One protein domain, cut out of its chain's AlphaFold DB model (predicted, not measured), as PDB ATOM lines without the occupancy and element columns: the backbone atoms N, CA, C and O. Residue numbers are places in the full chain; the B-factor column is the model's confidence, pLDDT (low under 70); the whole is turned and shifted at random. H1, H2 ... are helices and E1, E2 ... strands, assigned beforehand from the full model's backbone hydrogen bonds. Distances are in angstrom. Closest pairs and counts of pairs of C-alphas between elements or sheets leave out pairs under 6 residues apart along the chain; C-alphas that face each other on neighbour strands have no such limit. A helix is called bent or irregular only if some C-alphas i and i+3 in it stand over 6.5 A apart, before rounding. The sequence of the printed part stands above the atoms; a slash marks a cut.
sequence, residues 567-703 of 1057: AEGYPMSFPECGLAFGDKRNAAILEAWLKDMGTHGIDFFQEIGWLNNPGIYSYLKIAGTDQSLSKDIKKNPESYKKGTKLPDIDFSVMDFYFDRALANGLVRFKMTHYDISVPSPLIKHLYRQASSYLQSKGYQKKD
ATOM      1  N   ALA A 567      79.545 -60.460  -8.837       89.31
ATOM      2  CA  ALA A 567      78.641 -59.578  -9.572       89.31
ATOM      3  C   ALA A 567      79.418 -58.490 -10.323       89.31
ATOM      4  O   ALA A 567      80.211 -57.752  -9.735       89.31
ATOM      5  N   GLU A 568      79.226 -58.418 -11.640       84.88
ATOM      6  CA  GLU A 568      80.055 -57.601 -12.524       84.88
ATOM      7  C   GLU A 568      79.674 -56.126 -12.521       84.88
ATOM      8  O   GLU A 568      78.619 -55.722 -13.018       84.88
ATOM      9  N   GLY A 569      80.570 -55.300 -11.988       78.69
ATOM     10  CA  GLY A 569      80.429 -53.856 -12.021       78.69
ATOM     11  C   GLY A 569      81.772 -53.146 -11.920       78.69
ATOM     12  O   GLY A 569      82.748 -53.668 -11.384       78.69
ATOM     13  N   TYR A 570      81.819 -51.951 -12.503       75.44
ATOM     14  CA  TYR A 570      83.069 -51.283 -12.852       75.44
ATOM     15  C   TYR A 570      83.124 -49.889 -12.254       75.44
ATOM     16  O   TYR A 570      82.991 -48.907 -12.987       75.44
ATOM     17  N   PRO A 571      83.322 -49.776 -10.930       68.62
ATOM     18  CA  PRO A 571      83.153 -48.517 -10.215       68.62
ATOM     19  C   PRO A 571      84.033 -47.420 -10.813       68.62
ATOM     20  O   PRO A 571      83.683 -46.252 -10.819       68.62
ATOM     21  N   MET A 572      85.161 -47.797 -11.397       65.81
ATOM     22  CA  MET A 572      86.162 -46.881 -11.912       65.81
ATOM     23  C   MET A 572      85.924 -46.466 -13.382       65.81
ATOM     24  O   MET A 572      86.623 -45.595 -13.895       65.81
ATOM     25  N   SER A 573      84.928 -47.053 -14.053       58.22
ATOM     26  CA  SER A 573      84.522 -46.729 -15.429       58.22
ATOM     27  C   SER A 573      83.379 -45.706 -15.514       58.22
ATOM     28  O   SER A 573      82.971 -45.362 -16.622       58.22
ATOM     29  N   PHE A 574      82.847 -45.211 -14.389       62.41
ATOM     30  CA  PHE A 574      81.726 -44.258 -14.387       62.41
ATOM     31  C   PHE A 574      82.204 -42.819 -14.251       62.41
ATOM     32  O   PHE A 574      82.989 -42.575 -13.349       62.41
ATOM     33  N   PRO A 575      81.725 -41.851 -15.052       51.25
ATOM     34  CA  PRO A 575      82.121 -40.442 -14.942       51.25
ATOM     35  C   PRO A 575      81.949 -39.855 -13.533       51.25
ATOM     36  O   PRO A 575      82.775 -39.072 -13.075       51.25
ATOM     37  N   GLU A 576      80.908 -40.277 -12.812       54.53
ATOM     38  CA  GLU A 576      80.603 -39.854 -11.442       54.53
ATOM     39  C   GLU A 576      81.517 -40.504 -10.395       54.53
ATOM     40  O   GLU A 576      81.577 -40.038  -9.261       54.53
ATOM     41  N   CYS A 577      82.233 -41.567 -10.768       52.50
ATOM     42  CA  CYS A 577      83.225 -42.262  -9.945       52.50
ATOM     43  C   CYS A 577      84.653 -42.189 -10.536       52.50
ATOM     44  O   CYS A 577      85.602 -42.689  -9.930       52.50
ATOM     45  N   GLY A 578      84.822 -41.586 -11.714       49.31
ATOM     46  CA  GLY A 578      85.862 -41.954 -12.672       49.31
ATOM     47  C   GLY A 578      86.953 -40.909 -12.863       49.31
ATOM     48  O   GLY A 578      86.696 -39.737 -13.114       49.31
ATOM     49  N   LEU A 579      88.186 -41.417 -12.812       48.19
ATOM     50  CA  LEU A 579      89.418 -40.930 -13.452       48.19
ATOM     51  C   LEU A 579      90.018 -39.576 -13.042       48.19
ATOM     52  O   LEU A 579      90.827 -39.001 -13.771       48.19
ATOM     53  N   ALA A 580      89.818 -39.169 -11.797       50.25
ATOM     54  CA  ALA A 580      90.921 -38.574 -11.050       50.25
ATOM     55  C   ALA A 580      91.217 -39.490  -9.863       50.25
ATOM     56  O   ALA A 580      90.571 -39.397  -8.821       50.25
ATOM     57  N   PHE A 581      92.157 -40.426 -10.030       55.41
ATOM     58  CA  PHE A 581      92.651 -41.206  -8.901       55.41
ATOM     59  C   PHE A 581      93.097 -40.240  -7.791       55.41
ATOM     60  O   PHE A 581      93.969 -39.400  -8.010       55.41
ATOM     61  N   GLY A 582      92.458 -40.327  -6.621       50.03
ATOM     62  CA  GLY A 582      92.677 -39.405  -5.501       50.03
ATOM     63  C   GLY A 582      91.652 -38.273  -5.350       50.03
ATOM     64  O   GLY A 582      91.762 -37.502  -4.394       50.03
ATOM     65  N   ASP A 583      90.635 -38.169  -6.215       59.41
ATOM     66  CA  ASP A 583      89.544 -37.205  -6.031       59.41
ATOM     67  C   ASP A 583      88.557 -37.673  -4.953       59.41
ATOM     68  O   ASP A 583      87.680 -38.515  -5.164       59.41
ATOM     69  N   LYS A 584      88.694 -37.083  -3.762       59.03
ATOM     70  CA  LYS A 584      87.850 -37.374  -2.597       59.03
ATOM     71  C   LYS A 584      86.369 -37.041  -2.816       59.03
ATOM     72  O   LYS A 584      85.549 -37.527  -2.040       59.03
ATOM     73  N   ARG A 585      86.005 -36.258  -3.843       58.47
ATOM     74  CA  ARG A 585      84.600 -35.911  -4.137       58.47
ATOM     75  C   ARG A 585      83.746 -37.136  -4.485       58.47
ATOM     76  O   ARG A 585      82.547 -37.110  -4.231       58.47
ATOM     77  N   ASN A 586      84.362 -38.225  -4.953       68.94
ATOM     78  CA  ASN A 586      83.668 -39.457  -5.352       68.94
ATOM     79  C   ASN A 586      83.710 -40.562  -4.279       68.94
ATOM     80  O   ASN A 586      83.166 -41.649  -4.475       68.94
ATOM     81  N   ALA A 587      84.334 -40.298  -3.126       76.44
ATOM     82  CA  ALA A 587      84.569 -41.310  -2.100       76.44
ATOM     83  C   ALA A 587      83.279 -41.882  -1.496       76.44
ATOM     84  O   ALA A 587      83.196 -43.081  -1.257       76.44
ATOM     85  N   ALA A 588      82.273 -41.033  -1.277       79.81
ATOM     86  CA  ALA A 588      80.990 -41.454  -0.719       79.81
ATOM     87  C   ALA A 588      80.198 -42.355  -1.679       79.81
ATOM     88  O   ALA A 588      79.493 -43.252  -1.225       79.81
ATOM     89  N   ILE A 589      80.335 -42.138  -2.992       79.38
ATOM     90  CA  ILE A 589      79.659 -42.946  -4.015       79.38
ATOM     91  C   ILE A 589      80.306 -44.330  -4.090       79.38
ATOM     92  O   ILE A 589      79.598 -45.332  -4.031       79.38
ATOM     93  N   LEU A 590      81.644 -44.394  -4.140       81.62
ATOM     94  CA  LEU A 590      82.358 -45.672  -4.094       81.62
ATOM     95  C   LEU A 590      82.029 -46.445  -2.812       81.62
ATOM     96  O   LEU A 590      81.793 -47.645  -2.877       81.62
ATOM     97  N   GLU A 591      82.002 -45.773  -1.659       86.25
ATOM     98  CA  GLU A 591      81.666 -46.420  -0.390       86.25
ATOM     99  C   GLU A 591      80.237 -46.972  -0.402       86.25
ATOM    100  O   GLU A 591      80.025 -48.102   0.015       86.25
ATOM    101  N   ALA A 592      79.263 -46.215  -0.923       87.25
ATOM    102  CA  ALA A 592      77.889 -46.696  -1.058       87.25
ATOM    103  C   ALA A 592      77.802 -47.927  -1.972       87.25
ATOM    104  O   ALA A 592      77.097 -48.874  -1.648       87.25
ATOM    105  N   TRP A 593      78.555 -47.931  -3.073       87.44
ATOM    106  CA  TRP A 593      78.615 -49.037  -4.028       87.44
ATOM    107  C   TRP A 593      79.267 -50.295  -3.437       87.44
ATOM    108  O   TRP A 593      78.702 -51.381  -3.507       87.44
ATOM    109  N   LEU A 594      80.431 -50.153  -2.796       90.19
ATOM    110  CA  LEU A 594      81.125 -51.268  -2.144       90.19
ATOM    111  C   LEU A 594      80.321 -51.827  -0.973       90.19
ATOM    112  O   LEU A 594      80.279 -53.042  -0.789       90.19
ATOM    113  N   LYS A 595      79.677 -50.947  -0.199       91.62
ATOM    114  CA  LYS A 595      78.791 -51.348   0.887       91.62
ATOM    115  C   LYS A 595      77.606 -52.137   0.354       91.62
ATOM    116  O   LYS A 595      77.338 -53.199   0.896       91.62
ATOM    117  N   ASP A 596      76.940 -51.646  -0.692       91.50
ATOM    118  CA  ASP A 596      75.807 -52.337  -1.306       91.50
ATOM    119  C   ASP A 596      76.187 -53.754  -1.758       91.50
ATOM    120  O   ASP A 596      75.535 -54.727  -1.376       91.50
ATOM    121  N   MET A 597      77.319 -53.885  -2.460       91.88
ATOM    122  CA  MET A 597      77.840 -55.192  -2.863       91.88
ATOM    123  C   MET A 597      78.120 -56.113  -1.675       91.88
ATOM    124  O   MET A 597      77.668 -57.259  -1.661       91.88
ATOM    125  N   GLY A 598      78.843 -55.609  -0.671       91.94
ATOM    126  CA  GLY A 598      79.187 -56.373   0.524       91.94
ATOM    127  C   GLY A 598      77.957 -56.829   1.307       91.94
ATOM    128  O   GLY A 598      77.892 -57.975   1.745       91.94
ATOM    129  N   THR A 599      76.939 -55.970   1.438       90.00
ATOM    130  CA  THR A 599      75.679 -56.313   2.119       90.00
ATOM    131  C   THR A 599      74.824 -57.325   1.359       90.00
ATOM    132  O   THR A 599      73.963 -57.950   1.967       90.00
ATOM    133  N   HIS A 600      75.076 -57.521   0.064       92.06
ATOM    134  CA  HIS A 600      74.442 -58.560  -0.749       92.06
ATOM    135  C   HIS A 600      75.296 -59.832  -0.875       92.06
ATOM    136  O   HIS A 600      75.033 -60.678  -1.727       92.06
ATOM    137  N   GLY A 601      76.331 -59.981  -0.039       91.62
ATOM    138  CA  GLY A 601      77.168 -61.181  -0.004       91.62
ATOM    139  C   GLY A 601      78.128 -61.317  -1.187       91.62
ATOM    140  O   GLY A 601      78.709 -62.385  -1.376       91.62
ATOM    141  N   ILE A 602      78.318 -60.256  -1.982       94.12
ATOM    142  CA  ILE A 602      79.313 -60.259  -3.056       94.12
ATOM    143  C   ILE A 602      80.703 -60.176  -2.439       94.12
ATOM    144  O   ILE A 602      81.034 -59.232  -1.721       94.12
ATOM    145  N   ASP A 603      81.548 -61.144  -2.777       94.69
ATOM    146  CA  ASP A 603      82.896 -61.265  -2.228       94.69
ATOM    147  C   ASP A 603      84.001 -61.005  -3.267       94.69
ATOM    148  O   ASP A 603      85.180 -61.194  -2.966       94.69
ATOM    149  N   PHE A 604      83.640 -60.496  -4.453       92.62
ATOM    150  CA  PHE A 604      84.560 -60.112  -5.528       92.62
ATOM    151  C   PHE A 604      84.684 -58.606  -5.711       92.62
ATOM    152  O   PHE A 604      83.704 -57.921  -5.993       92.62
ATOM    153  N   PHE A 605      85.922 -58.117  -5.714       90.50
ATOM    154  CA  PHE A 605      86.263 -56.825  -6.294       90.50
ATOM    155  C   PHE A 605      86.796 -57.004  -7.717       90.50
ATOM    156  O   PHE A 605      87.601 -57.899  -7.986       90.50
ATOM    157  N   GLN A 606      86.334 -56.155  -8.635       84.81
ATOM    158  CA  GLN A 606      86.570 -56.322 -10.065       84.81
ATOM    159  C   GLN A 606      87.223 -55.100 -10.700       84.81
ATOM    160  O   GLN A 606      86.923 -53.955 -10.359       84.81
ATOM    161  N   GLU A 607      88.080 -55.363 -11.682       75.69
ATOM    162  CA  GLU A 607      88.816 -54.357 -12.445       75.69
ATOM    163  C   GLU A 607      88.831 -54.750 -13.947       75.69
ATOM    164  O   GLU A 607      88.966 -55.933 -14.272       75.69
ATOM    165  N   ILE A 608      88.656 -53.791 -14.876       59.28
ATOM    166  CA  ILE A 608      88.730 -54.056 -16.332       59.28
ATOM    167  C   ILE A 608      90.086 -53.676 -16.928       59.28
ATOM    168  O   ILE A 608      90.237 -52.604 -17.515       59.28
ATOM    169  N   GLY A 609      91.015 -54.628 -16.946       58.62
ATOM    170  CA  GLY A 609      92.080 -54.671 -17.950       58.62
ATOM    171  C   GLY A 609      92.983 -53.440 -17.978       58.62
ATOM    172  O   GLY A 609      93.570 -53.131 -19.016       58.62
ATOM    173  N   TRP A 610      93.113 -52.714 -16.869       69.75
ATOM    174  CA  TRP A 610      93.867 -51.464 -16.859       69.75
ATOM    175  C   TRP A 610      95.342 -51.644 -17.105       69.75
ATOM    176  O   TRP A 610      95.955 -50.775 -17.710       69.75
ATOM    177  N   LEU A 611      95.908 -52.779 -16.701       77.25
ATOM    178  CA  LEU A 611      97.308 -53.077 -16.990       77.25
ATOM    179  C   LEU A 611      97.578 -53.218 -18.494       77.25
ATOM    180  O   LEU A 611      98.716 -53.037 -18.911       77.25
ATOM    181  N   ASN A 612      96.544 -53.464 -19.305       73.00
ATOM    182  CA  ASN A 612      96.631 -53.438 -20.764       73.00
ATOM    183  C   ASN A 612      96.311 -52.050 -21.355       73.00
ATOM    184  O   ASN A 612      96.540 -51.829 -22.541       73.00
ATOM    185  N   ASN A 613      95.791 -51.107 -20.559       75.94
ATOM    186  CA  ASN A 613      95.460 -49.752 -20.989       75.94
ATOM    187  C   ASN A 613      96.610 -48.781 -20.654       75.94
ATOM    188  O   ASN A 613      96.803 -48.446 -19.482       75.94
ATOM    189  N   PRO A 614      97.323 -48.224 -21.653       77.38
ATOM    190  CA  PRO A 614      98.424 -47.287 -21.412       77.38
ATOM    191  C   PRO A 614      98.045 -46.047 -20.587       77.38
ATOM    192  O   PRO A 614      98.920 -45.415 -19.993       77.38
ATOM    193  N   GLY A 615      96.756 -45.695 -20.511       79.31
ATOM    194  CA  GLY A 615      96.259 -44.603 -19.677       79.31
ATOM    195  C   GLY A 615      96.606 -44.762 -18.193       79.31
ATOM    196  O   GLY A 615      96.958 -43.770 -17.550       79.31
ATOM    197  N   ILE A 616      96.609 -45.992 -17.653       78.88
ATOM    198  CA  ILE A 616      96.911 -46.225 -16.229       78.88
ATOM    199  C   ILE A 616      98.362 -45.872 -15.881       78.88
ATOM    200  O   ILE A 616      98.658 -45.466 -14.757       78.88
ATOM    201  N   TYR A 617      99.278 -45.954 -16.853       88.06
ATOM    202  CA  TYR A 617     100.702 -45.683 -16.642       88.06
ATOM    203  C   TYR A 617     100.967 -44.227 -16.248       88.06
ATOM    204  O   TYR A 617     102.026 -43.913 -15.711       88.06
ATOM    205  N   SER A 618     100.015 -43.324 -16.490       86.31
ATOM    206  CA  SER A 618     100.100 -41.935 -16.033       86.31
ATOM    207  C   SER A 618      99.792 -41.759 -14.547       86.31
ATOM    208  O   SER A 618     100.178 -40.738 -13.982       86.31
ATOM    209  N   TYR A 619      99.156 -42.746 -13.915       83.69
ATOM    210  CA  TYR A 619      98.812 -42.740 -12.492       83.69
ATOM    211  C   TYR A 619      99.745 -43.624 -11.659       83.69
ATOM    212  O   TYR A 619     100.033 -43.290 -10.512       83.69
ATOM    213  N   LEU A 620     100.250 -44.722 -12.233       88.12
ATOM    214  CA  LEU A 620     101.280 -45.549 -11.601       88.12
ATOM    215  C   LEU A 620     102.605 -44.791 -11.522       88.12
ATOM    216  O   LEU A 620     102.984 -44.097 -12.470       88.12
ATOM    217  N   LYS A 621     103.331 -44.954 -10.414       90.94
ATOM    218  CA  LYS A 621     104.640 -44.324 -10.193       90.94
ATOM    219  C   LYS A 621     105.766 -45.353 -10.202       90.94
ATOM    220  O   LYS A 621     105.544 -46.537  -9.952       90.94
ATOM    221  N   ILE A 622     106.987 -44.889 -10.452       91.81
ATOM    222  CA  ILE A 622     108.193 -45.677 -10.182       91.81
ATOM    223  C   ILE A 622     108.467 -45.655  -8.679       91.81
ATOM    224  O   ILE A 622     108.568 -44.575  -8.086       91.81
ATOM    225  N   ALA A 623     108.600 -46.835  -8.073       88.50
ATOM    226  CA  ALA A 623     108.786 -46.974  -6.635       88.50
ATOM    227  C   ALA A 623     109.960 -46.123  -6.125       88.50
ATOM    228  O   ALA A 623     111.058 -46.119  -6.680       88.50
ATOM    229  N   GLY A 624     109.710 -45.368  -5.052       85.50
ATOM    230  CA  GLY A 624     110.691 -44.464  -4.451       85.50
ATOM    231  C   GLY A 624     110.830 -43.096  -5.134       85.50
ATOM    232  O   GLY A 624     111.654 -42.295  -4.672       85.50
ATOM    233  N   THR A 625     110.028 -42.808  -6.164       88.00
ATOM    234  CA  THR A 625     110.009 -41.539  -6.910       88.00
ATOM    235  C   THR A 625     108.580 -41.002  -7.079       88.00
ATOM    236  O   THR A 625     107.610 -41.740  -6.928       88.00
ATOM    237  N   ASP A 626     108.441 -39.731  -7.466       86.62
ATOM    238  CA  ASP A 626     107.153 -39.141  -7.877       86.62
ATOM    239  C   ASP A 626     106.907 -39.188  -9.394       86.62
ATOM    240  O   ASP A 626     105.923 -38.640  -9.897       86.62
ATOM    241  N   GLN A 627     107.798 -39.833 -10.148       92.19
ATOM    242  CA  GLN A 627     107.705 -39.917 -11.599       92.19
ATOM    243  C   GLN A 627     106.686 -40.988 -12.006       92.19
ATOM    244  O   GLN A 627     106.769 -42.132 -11.557       92.19
ATOM    245  N   SER A 628     105.740 -40.629 -12.881       92.25
ATOM    246  CA  SER A 628     104.795 -41.602 -13.438       92.25
ATOM    247  C   SER A 628     105.498 -42.587 -14.373       92.25
ATOM    248  O   SER A 628     106.451 -42.220 -15.071       92.25
ATOM    249  N   LEU A 629     104.991 -43.816 -14.445       91.81
ATOM    250  CA  LEU A 629     105.501 -44.861 -15.331       91.81
ATOM    251  C   LEU A 629     105.488 -44.402 -16.798       91.81
ATOM    252  O   LEU A 629     106.465 -44.593 -17.512       91.81
ATOM    253  N   SER A 630     104.435 -43.705 -17.239       92.12
ATOM    254  CA  SER A 630     104.349 -43.164 -18.602       92.12
ATOM    255  C   SER A 630     105.455 -42.149 -18.912       92.12
ATOM    256  O   SER A 630     106.045 -42.179 -19.994       92.12
ATOM    257  N   LYS A 631     105.781 -41.265 -17.957       93.69
ATOM    258  CA  LYS A 631     106.879 -40.298 -18.099       93.69
ATOM    259  C   LYS A 631     108.234 -40.994 -18.082       93.69
ATOM    260  O   LYS A 631     109.132 -40.562 -18.799       93.69
ATOM    261  N   ASP A 632     108.393 -42.046 -17.283       93.38
ATOM    262  CA  ASP A 632     109.633 -42.819 -17.231       93.38
ATOM    263  C   ASP A 632     109.892 -43.643 -18.488       93.38
ATOM    264  O   ASP A 632     110.982 -43.540 -19.044       93.38
ATOM    265  N   ILE A 633     108.881 -44.332 -19.021       92.31
ATOM    266  CA  ILE A 633     108.970 -45.024 -20.315       92.31
ATOM    267  C   ILE A 633     109.396 -44.048 -21.418       92.31
ATOM    268  O   ILE A 633     110.279 -44.357 -22.214       92.31
ATOM    269  N   LYS A 634     108.812 -42.841 -21.446       92.50
ATOM    270  CA  LYS A 634     109.160 -41.816 -22.442       92.50
ATOM    271  C   LYS A 634     110.591 -41.290 -22.277       92.50
ATOM    272  O   LYS A 634     111.242 -40.999 -23.275       92.50
ATOM    273  N   LYS A 635     111.066 -41.132 -21.038       92.81
ATOM    274  CA  LYS A 635     112.410 -40.615 -20.736       92.81
ATOM    275  C   LYS A 635     113.500 -41.671 -20.947       92.81
ATOM    276  O   LYS A 635     114.591 -41.322 -21.379       92.81
ATOM    277  N   ASN A 636     113.196 -42.935 -20.655       89.31
ATOM    278  CA  ASN A 636     114.151 -44.039 -20.586       89.31
ATOM    279  C   ASN A 636     113.671 -45.277 -21.382       89.31
ATOM    280  O   ASN A 636     113.593 -46.365 -20.811       89.31
ATOM    281  N   PRO A 637     113.349 -45.170 -22.686       88.25
ATOM    282  CA  PRO A 637     112.725 -46.265 -23.442       88.25
ATOM    283  C   PRO A 637     113.578 -47.544 -23.493       88.25
ATOM    284  O   PRO A 637     113.039 -48.651 -23.487       88.25
ATOM    285  N   GLU A 638     114.907 -47.412 -23.482       87.12
ATOM    286  CA  GLU A 638     115.844 -48.543 -23.474       87.12
ATOM    287  C   GLU A 638     115.713 -49.419 -22.219       87.12
ATOM    288  O   GLU A 638     115.862 -50.636 -22.308       87.12
ATOM    289  N   SER A 639     115.347 -48.835 -21.070       85.31
ATOM    290  CA  SER A 639     115.158 -49.563 -19.806       85.31
ATOM    291  C   SER A 639     113.985 -50.543 -19.841       85.31
ATOM    292  O   SER A 639     113.896 -51.404 -18.967       85.31
ATOM    293  N   TYR A 640     113.110 -50.447 -20.847       86.94
ATOM    294  CA  TYR A 640     111.905 -51.265 -20.998       86.94
ATOM    295  C   TYR A 640     112.008 -52.320 -22.112       86.94
ATOM    296  O   TYR A 640     111.018 -52.980 -22.441       86.94
ATOM    297  N   LYS A 641     113.199 -52.504 -22.698       83.31
ATOM    298  CA  LYS A 641     113.460 -53.543 -23.704       83.31
ATOM    299  C   LYS A 641     113.645 -54.928 -23.075       83.31
ATOM    300  O   LYS A 641     113.818 -55.099 -21.873       83.31
ATOM    301  N   LYS A 642     113.601 -55.973 -23.904       80.69
ATOM    302  CA  LYS A 642     113.829 -57.354 -23.451       80.69
ATOM    303  C   LYS A 642     115.246 -57.505 -22.880       80.69
ATOM    304  O   LYS A 642     116.210 -57.147 -23.543       80.69
ATOM    305  N   GLY A 643     115.356 -58.089 -21.685       79.44
ATOM    306  CA  GLY A 643     116.637 -58.382 -21.027       79.44
ATOM    307  C   GLY A 643     117.126 -57.315 -20.043       79.44
ATOM    308  O   GLY A 643     118.135 -57.540 -19.381       79.44
ATOM    309  N   THR A 644     116.420 -56.191 -19.896       83.94
ATOM    310  CA  THR A 644     116.736 -55.170 -18.886       83.94
ATOM    311  C   THR A 644     116.005 -55.432 -17.568       83.94
ATOM    312  O   THR A 644     114.944 -56.063 -17.525       83.94
ATOM    313  N   LYS A 645     116.571 -54.941 -16.457       89.00
ATOM    314  CA  LYS A 645     115.892 -54.939 -15.158       89.00
ATOM    315  C   LYS A 645     114.861 -53.810 -15.143       89.00
ATOM    316  O   LYS A 645     115.231 -52.640 -15.143       89.00
ATOM    317  N   LEU A 646     113.585 -54.178 -15.112       92.62
ATOM    318  CA  LEU A 646     112.478 -53.228 -15.023       92.62
ATOM    319  C   LEU A 646     112.375 -52.632 -13.607       92.62
ATOM    320  O   LEU A 646     112.671 -53.335 -12.636       92.62
ATOM    321  N   PRO A 647     111.966 -51.357 -13.472       91.50
ATOM    322  CA  PRO A 647     111.800 -50.720 -12.171       91.50
ATOM    323  C   PRO A 647     110.604 -51.297 -11.401       91.50
ATOM    324  O   PRO A 647     109.617 -51.727 -12.003       91.50
ATOM    325  N   ASP A 648     110.667 -51.277 -10.070       91.88
ATOM    326  CA  ASP A 648     109.516 -51.617  -9.229       91.88
ATOM    327  C   ASP A 648     108.424 -50.543  -9.342       91.88
ATOM    328  O   ASP A 648     108.707 -49.353  -9.528       91.88
ATOM    329  N   ILE A 649     107.166 -50.970  -9.239       91.81
ATOM    330  CA  ILE A 649     105.998 -50.123  -9.499       91.81
ATOM    331  C   ILE A 649     105.290 -49.795  -8.188       91.81
ATOM    332  O   ILE A 649     104.998 -50.676  -7.378       91.81
ATOM    333  N   ASP A 650     104.982 -48.518  -7.990       89.06
ATOM    334  CA  ASP A 650     104.184 -48.044  -6.869       89.06
ATOM    335  C   ASP A 650     102.698 -47.942  -7.257       89.06
ATOM    336  O   ASP A 650     102.297 -47.123  -8.092       89.06
ATOM    337  N   PHE A 651     101.893 -48.792  -6.615       88.69
ATOM    338  CA  PHE A 651     100.436 -48.886  -6.744       88.69
ATOM    339  C   PHE A 651      99.674 -48.112  -5.657       88.69
ATOM    340  O   PHE A 651      98.464 -48.261  -5.553       88.69
ATOM    341  N   SER A 652     100.331 -47.276  -4.850       83.88
ATOM    342  CA  SER A 652      99.716 -46.524  -3.740       83.88
ATOM    343  C   SER A 652      98.472 -45.719  -4.115       83.88
ATOM    344  O   SER A 652      97.548 -45.568  -3.318       83.88
ATOM    345  N   VAL A 653      98.403 -45.269  -5.368       81.50
ATOM    346  CA  VAL A 653      97.236 -44.614  -5.972       81.50
ATOM    347  C   VAL A 653      95.949 -45.460  -5.904       81.50
ATOM    348  O   VAL A 653      94.844 -44.920  -5.943       81.50
ATOM    349  N   MET A 654      96.092 -46.777  -5.750       83.94
ATOM    350  CA  MET A 654      95.013 -47.758  -5.683       83.94
ATOM    351  C   MET A 654      94.556 -48.107  -4.264       83.94
ATOM    352  O   MET A 654      93.485 -48.701  -4.113       83.94
ATOM    353  N   ASP A 655      95.312 -47.731  -3.225       86.56
ATOM    354  CA  ASP A 655      95.016 -48.112  -1.834       86.56
ATOM    355  C   ASP A 655      93.594 -47.726  -1.426       86.56
ATOM    356  O   ASP A 655      92.887 -48.503  -0.789       86.56
ATOM    357  N   PHE A 656      93.147 -46.549  -1.875       82.44
ATOM    358  CA  PHE A 656      91.809 -46.032  -1.609       82.44
ATOM    359  C   PHE A 656      90.692 -47.028  -1.961       82.44
ATOM    360  O   PHE A 656      89.721 -47.121  -1.207       82.44
ATOM    361  N   TYR A 657      90.842 -47.758  -3.072       84.44
ATOM    362  CA  TYR A 657      89.850 -48.695  -3.598       84.44
ATOM    363  C   TYR A 657      89.955 -50.057  -2.915       84.44
ATOM    364  O   TYR A 657      88.970 -50.545  -2.365       84.44
ATOM    365  N   PHE A 658      91.151 -50.651  -2.903       88.81
ATOM    366  CA  PHE A 658      91.347 -52.006  -2.384       88.81
ATOM    367  C   PHE A 658      91.135 -52.098  -0.872       88.81
ATOM    368  O   PHE A 658      90.553 -53.072  -0.399       88.81
ATOM    369  N   ASP A 659      91.523 -51.067  -0.114       90.06
ATOM    370  CA  ASP A 659      91.309 -51.058   1.336       90.06
ATOM    371  C   ASP A 659      89.825 -51.033   1.691       90.06
ATOM    372  O   ASP A 659      89.409 -51.722   2.621       90.06
ATOM    373  N   ARG A 660      89.020 -50.287   0.925       89.75
ATOM    374  CA  ARG A 660      87.563 -50.218   1.104       89.75
ATOM    375  C   ARG A 660      86.852 -51.462   0.605       89.75
ATOM    376  O   ARG A 660      85.884 -51.883   1.227       89.75
ATOM    377  N   ALA A 661      87.321 -52.049  -0.492       91.69
ATOM    378  CA  ALA A 661      86.764 -53.289  -1.011       91.69
ATOM    379  C   ALA A 661      86.932 -54.422   0.012       91.69
ATOM    380  O   ALA A 661      85.947 -55.036   0.416       91.69
ATOM    381  N   LEU A 662      88.151 -54.611   0.534       93.75
ATOM    382  CA  LEU A 662      88.416 -55.560   1.620       93.75
ATOM    383  C   LEU A 662      87.612 -55.222   2.880       93.75
ATOM    384  O   LEU A 662      87.026 -56.115   3.494       93.75
ATOM    385  N   ALA A 663      87.506 -53.937   3.235       92.38
ATOM    386  CA  ALA A 663      86.704 -53.509   4.376       92.38
ATOM    387  C   ALA A 663      85.200 -53.802   4.210       92.38
ATOM    388  O   ALA A 663      84.513 -53.957   5.217       92.38
ATOM    389  N   ASN A 664      84.693 -53.948   2.987       92.62
ATOM    390  CA  ASN A 664      83.307 -54.332   2.716       92.62
ATOM    391  C   ASN A 664      83.144 -55.832   2.388       92.62
ATOM    392  O   ASN A 664      82.067 -56.249   1.989       92.62
ATOM    393  N   GLY A 665      84.176 -56.662   2.593       93.38
ATOM    394  CA  GLY A 665      84.078 -58.121   2.431       93.38
ATOM    395  C   GLY A 665      84.384 -58.643   1.023       93.38
ATOM    396  O   GLY A 665      84.301 -59.848   0.790       93.38
ATOM    397  N   LEU A 666      84.823 -57.779   0.102       95.12
ATOM    398  CA  LEU A 666      85.220 -58.160  -1.256       95.12
ATOM    399  C   LEU A 666      86.658 -58.710  -1.248       95.12
ATOM    400  O   LEU A 666      87.621 -58.049  -1.650       95.12
ATOM    401  N   VAL A 667      86.792 -59.917  -0.700       95.19
ATOM    402  CA  VAL A 667      88.057 -60.599  -0.368       95.19
ATOM    403  C   VAL A 667      88.642 -61.440  -1.501       95.19
ATOM    404  O   VAL A 667      89.748 -61.964  -1.365       95.19
ATOM    405  N   ARG A 668      87.926 -61.566  -2.619       95.12
ATOM    406  CA  ARG A 668      88.420 -62.106  -3.886       95.12
ATOM    407  C   ARG A 668      88.599 -60.974  -4.879       95.12
ATOM    408  O   ARG A 668      87.891 -59.970  -4.842       95.12
ATOM    409  N   PHE A 669      89.569 -61.127  -5.762       94.06
ATOM    410  CA  PHE A 669      89.878 -60.131  -6.768       94.06
ATOM    411  C   PHE A 669      89.918 -60.777  -8.140       94.06
ATOM    412  O   PHE A 669      90.547 -61.822  -8.315       94.06
ATOM    413  N   LYS A 670      89.311 -60.118  -9.127       91.69
ATOM    414  CA  LYS A 670      89.534 -60.461 -10.528       91.69
ATOM    415  C   LYS A 670      89.903 -59.250 -11.373       91.69
ATOM    416  O   LYS A 670      89.408 -58.142 -11.168       91.69
ATOM    417  N   MET A 671      90.719 -59.514 -12.382       90.19
ATOM    418  CA  MET A 671      91.010 -58.594 -13.479       90.19
ATOM    419  C   MET A 671      90.856 -59.298 -14.828       90.19
ATOM    420  O   MET A 671      90.567 -60.493 -14.888       90.19
ATOM    421  N   THR A 672      91.061 -58.570 -15.923       89.19
ATOM    422  CA  THR A 672      90.986 -59.118 -17.283       89.19
ATOM    423  C   THR A 672      92.324 -58.992 -18.010       89.19
ATOM    424  O   THR A 672      93.116 -58.080 -17.770       89.19
ATOM    425  N   HIS A 673      92.589 -59.939 -18.906       91.50
ATOM    426  CA  HIS A 673      93.668 -59.903 -19.881       91.50
ATOM    427  C   HIS A 673      93.120 -60.378 -21.233       91.50
ATOM    428  O   HIS A 673      93.089 -61.568 -21.541       91.50
ATOM    429  N   TYR A 674      92.633 -59.434 -22.037       90.12
ATOM    430  CA  TYR A 674      92.014 -59.710 -23.339       90.12
ATOM    431  C   TYR A 674      93.015 -59.674 -24.499       90.12
ATOM    432  O   TYR A 674      92.738 -59.110 -25.552       90.12
ATOM    433  N   ASP A 675      94.180 -60.283 -24.297       89.62
ATOM    434  CA  ASP A 675      95.203 -60.472 -25.321       89.62
ATOM    435  C   ASP A 675      95.766 -61.900 -25.213       89.62
ATOM    436  O   ASP A 675      95.978 -62.425 -24.122       89.62
ATOM    437  N   ILE A 676      95.944 -62.561 -26.352       94.06
ATOM    438  CA  ILE A 676      96.526 -63.910 -26.453       94.06
ATOM    439  C   ILE A 676      97.801 -63.922 -27.301       94.06
ATOM    440  O   ILE A 676      98.305 -64.981 -27.673       94.06
ATOM    441  N   SER A 677      98.324 -62.738 -27.618       91.44
ATOM    442  CA  SER A 677      99.642 -62.562 -28.205       91.44
ATOM    443  C   SER A 677     100.746 -62.801 -27.167       91.44
ATOM    444  O   SER A 677     100.512 -62.897 -25.960       91.44
ATOM    445  N   VAL A 678     101.987 -62.925 -27.642       89.06
ATOM    446  CA  VAL A 678     103.144 -63.077 -26.753       89.06
ATOM    447  C   VAL A 678     103.307 -61.789 -25.934       89.06
ATOM    448  O   VAL A 678     103.587 -60.739 -26.517       89.06
ATOM    449  N   PRO A 679     103.193 -61.835 -24.592       89.75
ATOM    450  CA  PRO A 679     103.222 -60.629 -23.776       89.75
ATOM    451  C   PRO A 679     104.618 -59.998 -23.782       89.75
ATOM    452  O   PRO A 679     105.647 -60.685 -23.751       89.75
ATOM    453  N   SER A 680     104.665 -58.667 -23.739       89.38
ATOM    454  CA  SER A 680     105.928 -57.950 -23.568       89.38
ATOM    455  C   SER A 680     106.516 -58.175 -22.161       89.38
ATOM    456  O   SER A 680     105.776 -58.463 -21.212       89.38
ATOM    457  N   PRO A 681     107.842 -58.002 -21.974       89.75
ATOM    458  CA  PRO A 681     108.466 -58.063 -20.650       89.75
ATOM    459  C   PRO A 681     107.823 -57.109 -19.636       89.75
ATOM    460  O   PRO A 681     107.653 -57.476 -18.474       89.75
ATOM    461  N   LEU A 682     107.422 -55.913 -20.086       90.12
ATOM    462  CA  LEU A 682     106.742 -54.922 -19.254       90.12
ATOM    463  C   LEU A 682     105.379 -55.428 -18.771       90.12
ATOM    464  O   LEU A 682     105.100 -55.336 -17.581       90.12
ATOM    465  N   ILE A 683     104.559 -56.006 -19.655       91.06
ATOM    466  CA  ILE A 683     103.245 -56.542 -19.275       91.06
ATOM    467  C   ILE A 683     103.401 -57.657 -18.236       91.06
ATOM    468  O   ILE A 683     102.798 -57.580 -17.167       91.06
ATOM    469  N   LYS A 684     104.283 -58.640 -18.470       92.25
ATOM    470  CA  LYS A 684     104.545 -59.698 -17.475       92.25
ATOM    471  C   LYS A 684     104.990 -59.131 -16.121       92.25
ATOM    472  O   LYS A 684     104.548 -59.602 -15.071       92.25
ATOM    473  N   HIS A 685     105.862 -58.122 -16.134       92.94
ATOM    474  CA  HIS A 685     106.338 -57.460 -14.916       92.94
ATOM    475  C   HIS A 685     105.220 -56.724 -14.178       92.94
ATOM    476  O   HIS A 685     105.105 -56.878 -12.965       92.94
ATOM    477  N   LEU A 686     104.352 -56.005 -14.895       92.38
ATOM    478  CA  LEU A 686     103.199 -55.314 -14.313       92.38
ATOM    479  C   LEU A 686     102.242 -56.286 -13.622       92.38
ATOM    480  O   LEU A 686     101.898 -56.057 -12.465       92.38
ATOM    481  N   TYR A 687     101.873 -57.397 -14.269       94.62
ATOM    482  CA  TYR A 687     101.014 -58.414 -13.648       94.62
ATOM    483  C   TYR A 687     101.680 -59.037 -12.410       94.62
ATOM    484  O   TYR A 687     101.045 -59.180 -11.366       94.62
ATOM    485  N   ARG A 688     102.982 -59.344 -12.465       95.06
ATOM    486  CA  ARG A 688     103.715 -59.883 -11.305       95.06
ATOM    487  C   ARG A 688     103.734 -58.909 -10.120       95.06
ATOM    488  O   ARG A 688     103.528 -59.320  -8.974       95.06
ATOM    489  N   GLN A 689     103.993 -57.632 -10.388       94.12
ATOM    490  CA  GLN A 689     104.026 -56.583  -9.368       94.12
ATOM    491  C   GLN A 689     102.620 -56.311  -8.812       94.12
ATOM    492  O   GLN A 689     102.467 -56.201  -7.599       94.12
ATOM    493  N   ALA A 690     101.582 -56.322  -9.655       93.75
ATOM    494  CA  ALA A 690     100.189 -56.181  -9.230       93.75
ATOM    495  C   ALA A 690      99.735 -57.334  -8.318       93.75
ATOM    496  O   ALA A 690      99.161 -57.084  -7.261       93.75
ATOM    497  N   SER A 691     100.047 -58.590  -8.661       94.88
ATOM    498  CA  SER A 691      99.761 -59.748  -7.795       94.88
ATOM    499  C   SER A 691     100.454 -59.627  -6.432       94.88
ATOM    500  O   SER A 691      99.849 -59.889  -5.391       94.88
ATOM    501  N   SER A 692     101.711 -59.171  -6.422       92.94
ATOM    502  CA  SER A 692     102.476 -58.951  -5.186       92.94
ATOM    503  C   SER A 692     101.878 -57.821  -4.340       92.94
ATOM    504  O   SER A 692     101.744 -57.967  -3.126       92.94
ATOM    505  N   TYR A 693     101.458 -56.729  -4.981       93.50
ATOM    506  CA  TYR A 693     100.755 -55.629  -4.328       93.50
ATOM    507  C   TYR A 693      99.433 -56.089  -3.702       93.50
ATOM    508  O   TYR A 693      99.232 -55.884  -2.509       93.50
ATOM    509  N   LEU A 694      98.565 -56.781  -4.445       93.94
ATOM    510  CA  LEU A 694      97.277 -57.270  -3.935       93.94
ATOM    511  C   LEU A 694      97.459 -58.210  -2.733       93.94
ATOM    512  O   LEU A 694      96.774 -58.063  -1.720       93.94
ATOM    513  N   GLN A 695      98.443 -59.114  -2.789       93.25
ATOM    514  CA  GLN A 695      98.801 -59.956  -1.641       93.25
ATOM    515  C   GLN A 695      99.250 -59.125  -0.436       93.25
ATOM    516  O   GLN A 695      98.861 -59.420   0.694       93.25
ATOM    517  N   SER A 696     100.009 -58.051  -0.670       92.00
ATOM    518  CA  SER A 696     100.438 -57.128   0.386       92.00
ATOM    519  C   SER A 696      99.282 -56.359   1.039       92.00
ATOM    520  O   SER A 696      99.419 -55.892   2.167       92.00
ATOM    521  N   LYS A 697      98.124 -56.266   0.374       92.62
ATOM    522  CA  LYS A 697      96.892 -55.700   0.942       92.62
ATOM    523  C   LYS A 697      96.081 -56.713   1.752       92.62
ATOM    524  O   LYS A 697      95.218 -56.310   2.520       92.62
ATOM    525  N   GLY A 698      96.373 -58.007   1.625       92.94
ATOM    526  CA  GLY A 698      95.705 -59.078   2.370       92.94
ATOM    527  C   GLY A 698      94.936 -60.075   1.505       92.94
ATOM    528  O   GLY A 698      94.494 -61.091   2.037       92.94
ATOM    529  N   TYR A 699      94.814 -59.856   0.191       94.88
ATOM    530  CA  TYR A 699      94.226 -60.856  -0.705       94.88
ATOM    531  C   TYR A 699      95.039 -62.159  -0.675       94.88
ATOM    532  O   TYR A 699      96.274 -62.140  -0.667       94.88
ATOM    533  N   GLN A 700      94.363 -63.310  -0.669       94.25
ATOM    534  CA  GLN A 700      95.062 -64.592  -0.735       94.25
ATOM    535  C   GLN A 700      95.465 -64.921  -2.170       94.25
ATOM    536  O   GLN A 700      94.737 -64.622  -3.111       94.25
ATOM    537  N   LYS A 701      96.568 -65.652  -2.344       93.00
ATOM    538  CA  LYS A 701      97.024 -66.155  -3.653       93.00
ATOM    539  C   LYS A 701      95.932 -66.929  -4.394       93.00
ATOM    540  O   LYS A 701      95.778 -66.771  -5.597       93.00
ATOM    541  N   LYS A 702      95.157 -67.742  -3.667       92.62
ATOM    542  CA  LYS A 702      94.061 -68.549  -4.228       92.62
ATOM    543  C   LYS A 702      92.822 -67.741  -4.631       92.62
ATOM    544  O   LYS A 702      91.932 -68.294  -5.268       92.62
ATOM    545  N   ASP A 703      92.781 -66.467  -4.251       94.50
ATOM    546  CA  ASP A 703      91.660 -65.545  -4.429       94.50
ATOM    547  C   ASP A 703      91.971 -64.454  -5.483       94.50
ATOM    548  O   ASP A 703      91.224 -63.482  -5.600       94.50
TER     549      ASP A 703
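Overview. This is residues 567 to 703 of the 1057 residues of an uncharacterized protein of Lentisphaerae bacterium GWF2_44_16 (UniProt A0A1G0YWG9). The model has two groups of parts at the two ends of its longest axis, with helix H6 running lengthwise between them: at one end H1, H5 and a small parallel sheet of E2 and E3, at the other the short helices H2, H3 and H4. H6 begins close to H4 and ends close to H5, and residues 641 to 651 lead back from H4 to H5. The printed part has 137 residues, with six named helices and three named strands in the order E1 H1 E2 H2 H3 H4 H5 E3 H6, and its class is mostly helix. It is compact, with a radius of gyration of the C-alphas of 15.7 A and spans of 48 by 33 by 25 A.

Arrangement. E1, residues 567 to 569, pairs with no named strand. Its closest C-alpha to E2, residues 604 to 606, is that of Gly 569, 6.9 A from that of Gln 606. H1, residues 584 to 599, only just touches H5, residues 652 to 663, with 3 pairs of C-alphas within 8 A, made by residues 591 to 594 of H1 and 660 to 661 of H5; the closest are those of Leu 594 and Ala 661, 6.1 A apart. They run the same way at a shallow tilt of 32 degrees, only just short of steep. Both are irregular: C-alphas 585 and 588 are 7.4 A apart, and C-alphas 653 and 656 are 7.1 A apart. E2 and E3, residues 668 to 673, are parallel neighbours at 31 degrees; N 605 and O 668 are within hydrogen-bond range at 2.8 A. E2, H2 to H5 and E3 form a strand-helix-strand unit, two parallel neighbour strands with helices between them along the chain. H2, residues 614 to 618, touches H3, residues 629 to 635, the closest C-alphas being those of Tyr 617 and Ser 630 at 4.8 A. H4, residues 637 to 640, is close to but not clearly touching H6, residues 681 to 697, the closest C-alphas being those of Tyr 640 and Leu 682 at 6.6 A. H5 and H6 are also close but not clearly touching, with the closest C-alphas, those of Asp 659 and Lys 697, 7.3 A apart, and run the same way at a steep tilt of 45 degrees. In H3 and H6 every O i to N i+4 pair is within hydrogen-bond range; in H1 10 of 12 are, in H5 5 of 8, in H2 0 of 1 against 2 of 2 O i to N i+3 pairs, and H4 is too short for such a pair.

Along the chain. E1 begins at C-alpha 567, (78.641, -59.578, -9.572). H1 is 23.0 A long, H5 16.9 A, E3 17.0 A and H6 24.6 A from first to last C-alpha. H6 ends at C-alpha 697, (96.892, -55.700, 0.942).

Size, cuts and confidence. The two C-alphas farthest apart are those of His 600 and Glu 638, 48.3 A. The printed part has no cut. The links E1 to H1 and H4 to H5 are long. The mean pLDDT of the printed part is 84.6, and residues 571 to 586 and 608 to 610 are under 70.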